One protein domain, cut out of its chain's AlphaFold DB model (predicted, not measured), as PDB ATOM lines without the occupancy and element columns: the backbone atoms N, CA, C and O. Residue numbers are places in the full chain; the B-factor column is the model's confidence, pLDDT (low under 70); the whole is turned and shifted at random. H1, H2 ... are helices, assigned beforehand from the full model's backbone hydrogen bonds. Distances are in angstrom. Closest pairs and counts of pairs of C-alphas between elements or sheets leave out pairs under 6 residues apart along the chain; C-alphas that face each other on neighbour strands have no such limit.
ATOM      1  N   HIS A  45      72.796 -38.958 166.797       94.62
ATOM      2  CA  HIS A  45      73.862 -38.923 167.800       94.62
ATOM      3  C   HIS A  45      73.879 -37.620 168.614       94.62
ATOM      4  O   HIS A  45      73.756 -37.657 169.836       94.62
ATOM      5  N   GLU A  46      73.916 -36.464 167.943       93.88
ATOM      6  CA  GLU A  46      73.985 -35.156 168.607       93.88
ATOM      7  C   GLU A  46      72.794 -34.905 169.553       93.88
ATOM      8  O   GLU A  46      72.975 -34.501 170.702       93.88
ATOM      9  N   GLY A  47      71.568 -35.184 169.097       94.69
ATOM     10  CA  GLY A  47      70.372 -34.997 169.918       94.69
ATOM     11  C   GLY A  47      70.311 -35.961 171.106       94.69
ATOM     12  O   GLY A  47      69.864 -35.574 172.186       94.69
ATOM     13  N   THR A  48      70.793 -37.193 170.935       94.44
ATOM     14  CA  THR A  48      70.866 -38.185 172.012       94.44
ATOM     15  C   THR A  48      71.869 -37.773 173.085       94.44
ATOM     16  O   THR A  48      71.538 -37.817 174.272       94.44
ATOM     17  N   GLU A  49      73.063 -37.326 172.688       92.50
ATOM     18  CA  GLU A  49      74.098 -36.871 173.620       92.50
ATOM     19  C   GLU A  49      73.660 -35.620 174.384       92.50
ATOM     20  O   GLU A  49      73.770 -35.569 175.613       92.50
ATOM     21  N   PHE A  50      73.040 -34.654 173.699       93.81
ATOM     22  CA  PHE A  50      72.446 -33.504 174.373       93.81
ATOM     23  C   PHE A  50      71.342 -33.918 175.357       93.81
ATOM     24  O   PHE A  50      71.323 -33.459 176.500       93.81
ATOM     25  N   ALA A  51      70.424 -34.801 174.953       92.62
ATOM     26  CA  ALA A  51      69.324 -35.234 175.810       92.62
ATOM     27  C   ALA A  51      69.819 -35.987 177.059       92.62
ATOM     28  O   ALA A  51      69.293 -35.760 178.157       92.62
ATOM     29  N   LYS A  52      70.856 -36.826 176.915       90.00
ATOM     30  CA  LYS A  52      71.565 -37.486 178.025       90.00
ATOM     31  C   LYS A  52      72.158 -36.449 178.976       90.00
ATOM     32  O   LYS A  52      71.867 -36.476 180.175       90.00
ATOM     33  N   TRP A  53      72.931 -35.510 178.433       91.25
ATOM     34  CA  TRP A  53      73.569 -34.445 179.201       91.25
ATOM     35  C   TRP A  53      72.544 -33.584 179.945       91.25
ATOM     36  O   TRP A  53      72.707 -33.303 181.130       91.25
ATOM     37  N   TYR A  54      71.445 -33.206 179.294       91.56
ATOM     38  CA  TYR A  54      70.449 -32.328 179.896       91.56
ATOM     39  C   TYR A  54      69.621 -33.035 180.982       91.56
ATOM     40  O   TYR A  54      69.336 -32.449 182.030       91.56
ATOM     41  N   SER A  55      69.271 -34.307 180.775       85.06
ATOM     42  CA  SER A  55      68.369 -35.047 181.671       85.06
ATOM     43  C   SER A  55      69.091 -35.691 182.855       85.06
ATOM     44  O   SER A  55      68.630 -35.589 183.994       85.06
ATOM     45  N   TRP A  56      70.220 -36.353 182.599       77.19
ATOM     46  CA  TRP A  56      70.954 -37.135 183.600       77.19
ATOM     47  C   TRP A  56      72.221 -36.424 184.080       77.19
ATOM     48  O   TRP A  56      72.629 -36.602 185.230       77.19
ATOM     49  N   GLY A  57      72.757 -35.511 183.267       64.38
ATOM     50  CA  GLY A  57      73.915 -34.688 183.604       64.38
ATOM     51  C   GLY A  57      75.258 -35.308 183.236       64.38
ATOM     52  O   GLY A  57      75.349 -36.451 182.798       64.38
ATOM     53  N   SER A  58      76.314 -34.532 183.475       61.03
ATOM     54  CA  SER A  58      77.702 -34.998 183.572       61.03
ATOM     55  C   SER A  58      78.149 -34.983 185.041       61.03
ATOM     56  O   SER A  58      77.427 -34.481 185.910       61.03
ATOM     57  N   ARG A  59      79.366 -35.462 185.348       53.72
ATOM     58  CA  ARG A  59      79.955 -35.307 186.698       53.72
ATOM     59  C   ARG A  59      79.978 -33.839 187.167       53.72
ATOM     60  O   ARG A  59      79.911 -33.602 188.369       53.72
ATOM     61  N   ALA A  60      80.038 -32.873 186.244       52.97
ATOM     62  CA  ALA A  60      80.082 -31.441 186.544       52.97
ATOM     63  C   ALA A  60      78.689 -30.790 186.669       52.97
ATOM     64  O   ALA A  60      78.501 -29.877 187.475       52.97
ATOM     65  N   THR A  61      77.690 -31.259 185.914       59.06
ATOM     66  CA  THR A  61      76.333 -30.680 185.896       59.06
ATOM     67  C   THR A  61      75.244 -31.749 185.999       59.06
ATOM     68  O   THR A  61      74.504 -31.971 185.040       59.06
ATOM     69  N   PRO A  62      75.083 -32.403 187.165       66.25
ATOM     70  CA  PRO A  62      74.030 -33.392 187.357       66.25
ATOM     71  C   PRO A  62      72.638 -32.740 187.270       66.25
ATOM     72  O   PRO A  62      72.407 -31.680 187.875       66.25
ATOM     73  N   TYR A  63      71.725 -33.398 186.543       73.69
ATOM     74  CA  TYR A  63      70.286 -33.099 186.467       73.69
ATOM     75  C   TYR A  63      69.927 -31.653 186.072       73.69
ATOM     76  O   TYR A  63      69.131 -30.997 186.754       73.69
ATOM     77  N   ALA A  64      70.510 -31.139 184.984       84.62
ATOM     78  CA  ALA A  64      70.259 -29.775 184.505       84.62
ATOM     79  C   ALA A  64      68.763 -29.508 184.254       84.62
ATOM     80  O   ALA A  64      68.234 -28.519 184.759       84.62
ATOM     81  N   TYR A  65      68.061 -30.442 183.606       89.44
ATOM     82  CA  TYR A  65      66.620 -30.365 183.374       89.44
ATOM     83  C   TYR A  65      65.819 -30.144 184.664       89.44
ATOM     84  O   TYR A  65      64.996 -29.233 184.737       89.44
ATOM     85  N   LEU A  66      66.082 -30.934 185.714       89.19
ATOM     86  CA  LEU A  66      65.335 -30.830 186.972       89.19
ATOM     87  C   LEU A  66      65.574 -29.482 187.668       89.19
ATOM     88  O   LEU A  66      64.661 -28.928 188.279       89.19
ATOM     89  N   LYS A  67      66.801 -28.956 187.593       90.12
ATOM     90  CA  LYS A  67      67.130 -27.628 188.133       90.12
ATOM     91  C   LYS A  67      66.385 -26.534 187.379       90.12
ATOM     92  O   LYS A  67      65.823 -25.646 188.011       90.12
ATOM     93  N   ASP A  68      66.341 -26.643 186.060       93.25
ATOM     94  CA  ASP A  68      65.711 -25.677 185.170       93.25
ATOM     95  C   ASP A  68      64.194 -25.611 185.357       93.25
ATOM     96  O   ASP A  68      63.653 -24.524 185.572       93.25
ATOM     97  N   VAL A  69      63.501 -26.755 185.406       91.69
ATOM     98  CA  VAL A  69      62.049 -26.769 185.667       91.69
ATOM     99  C   VAL A  69      61.709 -26.265 187.071       91.69
ATOM    100  O   VAL A  69      60.706 -25.577 187.256       91.69
ATOM    101  N   LYS A  70      62.557 -26.548 188.071       91.75
ATOM    102  CA  LYS A  70      62.388 -26.020 189.434       91.75
ATOM    103  C   LYS A  70      62.610 -24.512 189.495       91.75
ATOM    104  O   LYS A  70      61.849 -23.827 190.170       91.75
ATOM    105  N   ALA A  71      63.622 -24.002 188.798       92.75
ATOM    106  CA  ALA A  71      63.891 -22.572 188.721       92.75
ATOM    107  C   ALA A  71      62.742 -21.829 188.028       92.75
ATOM    108  O   ALA A  71      62.287 -20.806 188.534       92.75
ATOM    109  N   HIS A  72      62.213 -22.382 186.932       93.38
ATOM    110  CA  HIS A  72      61.041 -21.825 186.264       93.38
ATOM    111  C   HIS A  72      59.815 -21.807 187.193       93.38
ATOM    112  O   HIS A  72      59.150 -20.781 187.328       93.38
ATOM    113  N   ALA A  73      59.552 -22.902 187.915       92.94
ATOM    114  CA  ALA A  73      58.458 -22.960 188.884       92.94
ATOM    115  C   ALA A  73      58.619 -21.936 190.020       92.94
ATOM    116  O   ALA A  73      57.650 -21.287 190.407       92.94
ATOM    117  N   ALA A  74      59.840 -21.750 190.528       93.06
ATOM    118  CA  ALA A  74      60.137 -20.739 191.539       93.06
ATOM    119  C   ALA A  74      59.934 -19.310 191.020       93.06
ATOM    120  O   ALA A  74      59.426 -18.468 191.757       93.06
ATOM    121  N   ALA A  75      60.267 -19.037 189.756       92.69
ATOM    122  CA  ALA A  75      59.987 -17.747 189.129       92.69
ATOM    123  C   ALA A  75      58.477 -17.486 188.975       92.69
ATOM    124  O   ALA A  75      58.048 -16.339 189.073       92.69
ATOM    125  N   HIS A  76      57.673 -18.536 188.772       92.00
ATOM    126  CA  HIS A  76      56.221 -18.425 188.633       92.00
ATOM    127  C   HIS A  76      55.489 -18.273 189.979       92.00
ATOM    128  O   HIS A  76      54.657 -17.383 190.133       92.00
ATOM    129  N   PHE A  77      55.791 -19.132 190.957       92.31
ATOM    130  CA  PHE A  77      55.094 -19.173 192.252       92.31
ATOM    131  C   PHE A  77      55.726 -18.287 193.335       92.31
ATOM    132  O   PHE A  77      55.116 -18.065 194.380       92.31
ATOM    133  N   GLY A  78      56.945 -17.795 193.105       92.06
ATOM    134  CA  GLY A  78      57.792 -17.188 194.128       92.06
ATOM    135  C   GLY A  78      58.642 -18.229 194.864       92.06
ATOM    136  O   GLY A  78      58.218 -19.365 195.096       92.06
ATOM    137  N   GLU A  79      59.864 -17.843 195.248       90.25
ATOM    138  CA  GLU A  79      60.839 -18.770 195.838       90.25
ATOM    139  C   GLU A  79      60.366 -19.424 197.140       90.25
ATOM    140  O   GLU A  79      60.604 -20.615 197.334       90.25
ATOM    141  N   GLU A  80      59.720 -18.661 198.027       88.25
ATOM    142  CA  GLU A  80      59.262 -19.175 199.322       88.25
ATOM    143  C   GLU A  80      58.190 -20.249 199.142       88.25
ATOM    144  O   GLU A  80      58.313 -21.343 199.691       88.25
ATOM    145  N   LEU A  81      57.180 -19.973 198.311       88.25
ATOM    146  CA  LEU A  81      56.097 -20.917 198.067       88.25
ATOM    147  C   LEU A  81      56.613 -22.160 197.334       88.25
ATOM    148  O   LEU A  81      56.322 -23.276 197.754       88.25
ATOM    149  N   ALA A  82      57.455 -21.995 196.309       88.56
ATOM    150  CA  ALA A  82      58.025 -23.109 195.547       88.56
ATOM    151  C   ALA A  82      58.889 -24.070 196.390       88.56
ATOM    152  O   ALA A  82      59.014 -25.249 196.046       88.56
ATOM    153  N   LYS A  83      59.487 -23.574 197.482       85.62
ATOM    154  CA  LYS A  83      60.298 -24.351 198.435       85.62
ATOM    155  C   LYS A  83      59.517 -24.799 199.676       85.62
ATOM    156  O   LYS A  83      60.103 -25.459 200.531       85.62
ATOM    157  N   SER A  84      58.239 -24.445 199.789       85.56
ATOM    158  CA  SER A  84      57.410 -24.793 200.942       85.56
ATOM    159  C   SER A  84      57.068 -26.286 200.994       85.56
ATOM    160  O   SER A  84      57.088 -26.993 199.978       85.56
ATOM    161  N   ASP A  85      56.683 -26.747 202.185       88.19
ATOM    162  CA  ASP A  85      56.181 -28.108 202.396       88.19
ATOM    163  C   ASP A  85      54.890 -28.385 201.603       88.19
ATOM    164  O   ASP A  85      54.616 -29.539 201.284       88.19
ATOM    165  N   GLU A  86      54.135 -27.344 201.219       86.06
ATOM    166  CA  GLU A  86      52.905 -27.463 200.420       86.06
ATOM    167  C   GLU A  86      53.165 -28.133 199.066       86.06
ATOM    168  O   GLU A  86      52.404 -28.998 198.636       86.06
ATOM    169  N   PHE A  87      54.287 -27.800 198.423       87.31
ATOM    170  CA  PHE A  87      54.697 -28.439 197.174       87.31
ATOM    171  C   PHE A  87      55.636 -29.632 197.368       87.31
ATOM    172  O   PHE A  87      55.963 -30.300 196.385       87.31
ATOM    173  N   GLY A  88      56.126 -29.890 198.585       83.75
ATOM    174  CA  GLY A  88      57.042 -31.000 198.872       83.75
ATOM    175  C   GLY A  88      58.299 -31.019 197.987       83.75
ATOM    176  O   GLY A  88      58.800 -32.085 197.631       83.75
ATOM    177  N   GLY A  89      58.782 -29.850 197.547       81.44
ATOM    178  CA  GLY A  89      59.920 -29.728 196.622       81.44
ATOM    179  C   GLY A  89      59.622 -30.085 195.154       81.44
ATOM    180  O   GLY A  89      60.559 -30.221 194.353       81.44
ATOM    181  N   ALA A  90      58.343 -30.219 194.791       88.88
ATOM    182  CA  ALA A  90      57.858 -30.587 193.463       88.88
ATOM    183  C   ALA A  90      56.963 -29.518 192.807       88.88
ATOM    184  O   ALA A  90      56.127 -29.842 191.968       88.88
ATOM    185  N   ALA A  91      57.172 -28.235 193.130       90.81
ATOM    186  CA  ALA A  91      56.392 -27.106 192.601       90.81
ATOM    187  C   ALA A  91      56.287 -27.086 191.062       90.81
ATOM    188  O   ALA A  91      55.276 -26.674 190.502       90.81
ATOM    189  N   TYR A  92      57.306 -27.595 190.366       89.25
ATOM    190  CA  TYR A  92      57.323 -27.718 188.906       89.25
ATOM    191  C   TYR A  92      56.225 -28.627 188.333       89.25
ATOM    192  O   TYR A  92      55.862 -28.458 187.176       89.25
ATOM    193  N   LEU A  93      55.663 -29.551 189.121       91.06
ATOM    194  CA  LEU A  93      54.514 -30.368 188.712       91.06
ATOM    195  C   LEU A  93      53.194 -29.584 188.719       91.06
ATOM    196  O   LEU A  93      52.229 -30.016 188.095       91.06
ATOM    197  N   PHE A  94      53.155 -28.449 189.418       91.44
ATOM    198  CA  PHE A  94      51.971 -27.605 189.566       91.44
ATOM    199  C   PHE A  94      52.008 -26.368 188.666       91.44
ATOM    200  O   PHE A  94      50.998 -25.676 188.556       91.44
ATOM    201  N   ALA A  95      53.148 -26.085 188.022       90.31
ATOM    202  CA  ALA A  95      53.278 -24.978 187.082       90.31
ATOM    203  C   ALA A  95      52.219 -25.101 185.970       90.31
ATOM    204  O   ALA A  95      52.029 -26.199 185.439       90.31
ATOM    205  N   PRO A  96      51.509 -24.015 185.612       90.00
ATOM    206  CA  PRO A  96      50.499 -24.070 184.567       90.00
ATOM    207  C   PRO A  96      51.153 -24.325 183.208       90.00
ATOM    208  O   PRO A  96      52.130 -23.679 182.835       90.00
ATOM    209  N   TRP A  97      50.569 -25.238 182.436       87.81
ATOM    210  CA  TRP A  97      51.054 -25.640 181.114       87.81
ATOM    211  C   TRP A  97      50.551 -24.647 180.054       87.81
ATOM    212  O   TRP A  97      49.743 -24.985 179.190       87.81
ATOM    213  N   SER A  98      50.948 -23.382 180.194       91.62
ATOM    214  CA  SER A  98      50.535 -22.283 179.320       91.62
ATOM    215  C   SER A  98      51.431 -22.155 178.085       91.62
ATOM    216  O   SER A  98      52.538 -22.687 178.040       91.62
ATOM    217  N   GLU A  99      50.984 -21.388 177.087       92.31
ATOM    218  CA  GLU A  99      51.833 -21.018 175.942       92.31
ATOM    219  C   GLU A  99      53.118 -20.303 176.383       92.31
ATOM    220  O   GLU A  99      54.183 -20.551 175.824       92.31
ATOM    221  N   ASP A 100      53.045 -19.457 177.414       92.06
ATOM    222  CA  ASP A 100      54.229 -18.785 177.959       92.06
ATOM    223  C   ASP A 100      55.217 -19.795 178.556       92.06
ATOM    224  O   ASP A 100      56.401 -19.733 178.233       92.06
ATOM    225  N   TYR A 101      54.732 -20.785 179.318       91.94
ATOM    226  CA  TYR A 101      55.564 -21.884 179.821       91.94
ATOM    227  C   TYR A 101      56.274 -22.617 178.675       91.94
ATOM    228  O   TYR A 101      57.486 -22.828 178.729       91.94
ATOM    229  N   TYR A 102      55.544 -22.969 177.610       90.56
ATOM    230  CA  TYR A 102      56.129 -23.657 176.458       90.56
ATOM    231  C   TYR A 102      57.217 -22.822 175.775       90.56
ATOM    232  O   TYR A 102      58.300 -23.349 175.512       90.56
ATOM    233  N   ARG A 103      56.971 -21.530 175.523       92.94
ATOM    234  CA  ARG A 103      57.975 -20.643 174.911       92.94
ATOM    235  C   ARG A 103      59.206 -20.475 175.798       92.94
ATOM    236  O   ARG A 103      60.327 -20.525 175.294       92.94
ATOM    237  N   ASP A 104      59.009 -20.298 177.102       94.12
ATOM    238  CA  ASP A 104      60.101 -20.088 178.052       94.12
ATOM    239  C   ASP A 104      60.982 -21.335 178.178       94.12
ATOM    240  O   ASP A 104      62.213 -21.234 178.157       94.12
ATOM    241  N   MET A 105      60.364 -22.519 178.254       92.81
ATOM    242  CA  MET A 105      61.085 -23.789 178.296       92.81
ATOM    243  C   MET A 105      61.796 -24.091 176.975       92.81
ATOM    244  O   MET A 105      62.938 -24.546 177.013       92.81
ATOM    245  N   ALA A 106      61.184 -23.799 175.823       93.12
ATOM    246  CA  ALA A 106      61.837 -23.945 174.520       93.12
ATOM    247  C   ALA A 106      63.094 -23.064 174.426       93.12
ATOM    248  O   ALA A 106      64.188 -23.572 174.191       93.12
ATOM    249  N   ALA A 107      62.974 -21.771 174.748       95.38
ATOM    250  CA  ALA A 107      64.109 -20.848 174.747       95.38
ATOM    251  C   ALA A 107      65.204 -21.249 175.754       95.38
ATOM    252  O   ALA A 107      66.390 -20.992 175.539       95.38
ATOM    253  N   LEU A 108      64.829 -21.855 176.884       95.62
ATOM    254  CA  LEU A 108      65.784 -22.384 177.851       95.62
ATOM    255  C   LEU A 108      66.541 -23.594 177.300       95.62
ATOM    256  O   LEU A 108      67.764 -23.641 177.432       95.62
ATOM    257  N   ILE A 109      65.838 -24.531 176.663       94.38
ATOM    258  CA  ILE A 109      66.442 -25.705 176.025       94.38
ATOM    259  C   ILE A 109      67.405 -25.270 174.913       94.38
ATOM    260  O   ILE A 109      68.520 -25.782 174.874       94.38
ATOM    261  N   ASP A 110      67.053 -24.267 174.103       96.00
ATOM    262  CA  ASP A 110      67.945 -23.714 173.072       96.00
ATOM    263  C   ASP A 110      69.247 -23.164 173.672       96.00
ATOM    264  O   ASP A 110      70.346 -23.458 173.195       96.00
ATOM    265  N   ARG A 111      69.152 -22.408 174.776       96.25
ATOM    266  CA  ARG A 111      70.341 -21.913 175.495       96.25
ATOM    267  C   ARG A 111      71.184 -23.055 176.059       96.25
ATOM    268  O   ARG A 111      72.411 -22.983 176.014       96.25
ATOM    269  N   ARG A 112      70.547 -24.096 176.601       94.25
ATOM    270  CA  ARG A 112      71.235 -25.278 177.141       94.25
ATOM    271  C   ARG A 112      71.933 -26.074 176.054       94.25
ATOM    272  O   ARG A 112      73.062 -26.500 176.269       94.25
ATOM    273  N   TYR A 113      71.303 -26.219 174.898       95.12
ATOM    274  CA  TYR A 113      71.906 -26.855 173.737       95.12
ATOM    275  C   TYR A 113      73.122 -26.064 173.246       95.12
ATOM    276  O   TYR A 113      74.192 -26.644 173.082       95.12
ATOM    277  N   ALA A 114      73.013 -24.737 173.119       95.50
ATOM    278  CA  ALA A 114      74.151 -23.889 172.759       95.50
ATOM    279  C   ALA A 114      75.305 -23.987 173.776       95.50
ATOM    280  O   ALA A 114      76.465 -24.067 173.384       95.50
ATOM    281  N   GLN A 115      74.993 -24.031 175.078       93.56
ATOM    282  CA  GLN A 115      75.985 -24.230 176.136       93.56
ATOM    283  C   GLN A 115      76.680 -25.588 176.013       93.56
ATOM    284  O   GLN A 115      77.904 -25.646 176.045       93.56
ATOM    285  N   TRP A 116      75.905 -26.668 175.893       93.25
ATOM    286  CA  TRP A 116      76.425 -28.025 175.743       93.25
ATOM    287  C   TRP A 116      77.321 -28.135 174.508       93.25
ATOM    288  O   TRP A 116      78.436 -28.642 174.601       93.25
ATOM    289  N   LYS A 117      76.887 -27.571 173.378       93.19
ATOM    290  CA  LYS A 117      77.644 -27.580 172.124       93.19
ATOM    291  C   LYS A 117      78.967 -26.818 172.205       93.19
ATOM    292  O   LYS A 117      79.866 -27.125 171.439       93.19
ATOM    293  N   ALA A 118      79.090 -25.848 173.109       93.38
ATOM    294  CA  ALA A 118      80.300 -25.052 173.306       93.38
ATOM    295  C   ALA A 118      81.283 -25.644 174.335       93.38
ATOM    296  O   ALA A 118      82.312 -25.030 174.600       93.38
ATOM    297  N   LEU A 119      80.978 -26.794 174.950       91.12
ATOM    298  CA  LEU A 119      81.906 -27.457 175.871       91.12
ATOM    299  C   LEU A 119      83.111 -28.022 175.106       91.12
ATOM    300  O   LEU A 119      82.933 -28.607 174.036       91.12
ATOM    301  N   ASP A 120      84.309 -27.903 175.687       89.69
ATOM    302  CA  ASP A 120      85.561 -28.402 175.094       89.69
ATOM    303  C   ASP A 120      85.510 -29.915 174.828       89.69
ATOM    304  O   ASP A 120      85.919 -30.368 173.767       89.69
ATOM    305  N   GLU A 121      84.926 -30.693 175.746       86.06
ATOM    306  CA  GLU A 121      84.758 -32.153 175.606       86.06
ATOM    307  C   GLU A 121      83.840 -32.566 174.442       86.06
ATOM    308  O   GLU A 121      83.906 -33.699 173.971       86.06
ATOM    309  N   ASN A 122      82.996 -31.642 173.973       88.56
ATOM    310  CA  ASN A 122      82.104 -31.855 172.837       88.56
ATOM    311  C   ASN A 122      82.677 -31.282 171.534       88.56
ATOM    312  O   ASN A 122      82.084 -31.490 170.474       88.56
ATOM    313  N   GLN A 123      83.817 -30.579 171.590       86.38
ATOM    314  CA  GLN A 123      84.545 -30.205 170.384       86.38
ATOM    315  C   GLN A 123      85.273 -31.435 169.854       86.38
ATOM    316  O   GLN A 123      86.000 -32.115 170.577       86.38
ATOM    317  N   ARG A 124      85.086 -31.721 168.569       81.38
ATOM    318  CA  ARG A 124      85.887 -32.719 167.861       81.38
ATOM    319  C   ARG A 124      87.019 -32.003 167.126       81.38
ATOM    320  O   ARG A 124      86.811 -30.869 166.691       81.38
TER     321      ARG A 124
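This is residues 45 to 124 of the 240 residues of the protein "DUF2185 domain-containing protein" of Cloacibacillus sp. An23 (UniProt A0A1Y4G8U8). Two longer helices, H4 and H2, make the long sides of a loose, elongated frame; H1 meets both at one end, and at the other end tiny H3 and the link of residues 83 to 98 lead from H2 round to H4. The 80 printed residues hold H1, H2, H3 and H4 in that order, all helix, with no named strand. The whole is only just loose, close to compact, with a radius of gyration of the C-alphas of 14.3 A and spans of 46 by 28 by 16 A.

Start at H4, residues 99 to 117: with residues 112 to 116 alone it touches H1, residues 45 to 55, at a steep tilt of 66 degrees, opposite ways; the closest C-alphas, Phe 50 and Tyr 113, are 6.7 A apart. H1 also touches H2, residues 64 to 77, which meets it with residues 64 to 66 alone, at a steep tilt of 52 degrees, the same way; the closest C-alphas, Tyr 54 and Ala 64, are 5.3 A apart. H2 and H4 are near each other. H3, residues 79 to 82, touches H2 only at the corner, the closest C-alphas being those of Ala 74 and Ala 82, 5.1 A apart; it is apart from H1 and H4. Every O i to N i+4 pair is within hydrogen-bond range in H1, H2 and H4; H3 is too short for one.

Find C-alpha 99 at (51.833, -21.018, 175.942); from there H4 runs 26.9 A to C-alpha 117 at (77.644, -27.580, 172.124). H1 begins at C-alpha 45, (73.862, -38.923, 167.800), and measures 15.4 A, H2 20.1 A and H3 5.2 A.

The farthest C-alphas, Glu 86 and Arg 124, are 46.6 A apart. The printed part has no cut; the link H3 to H4 is long. Look for pLDDT under 70 at residues 57 to 62.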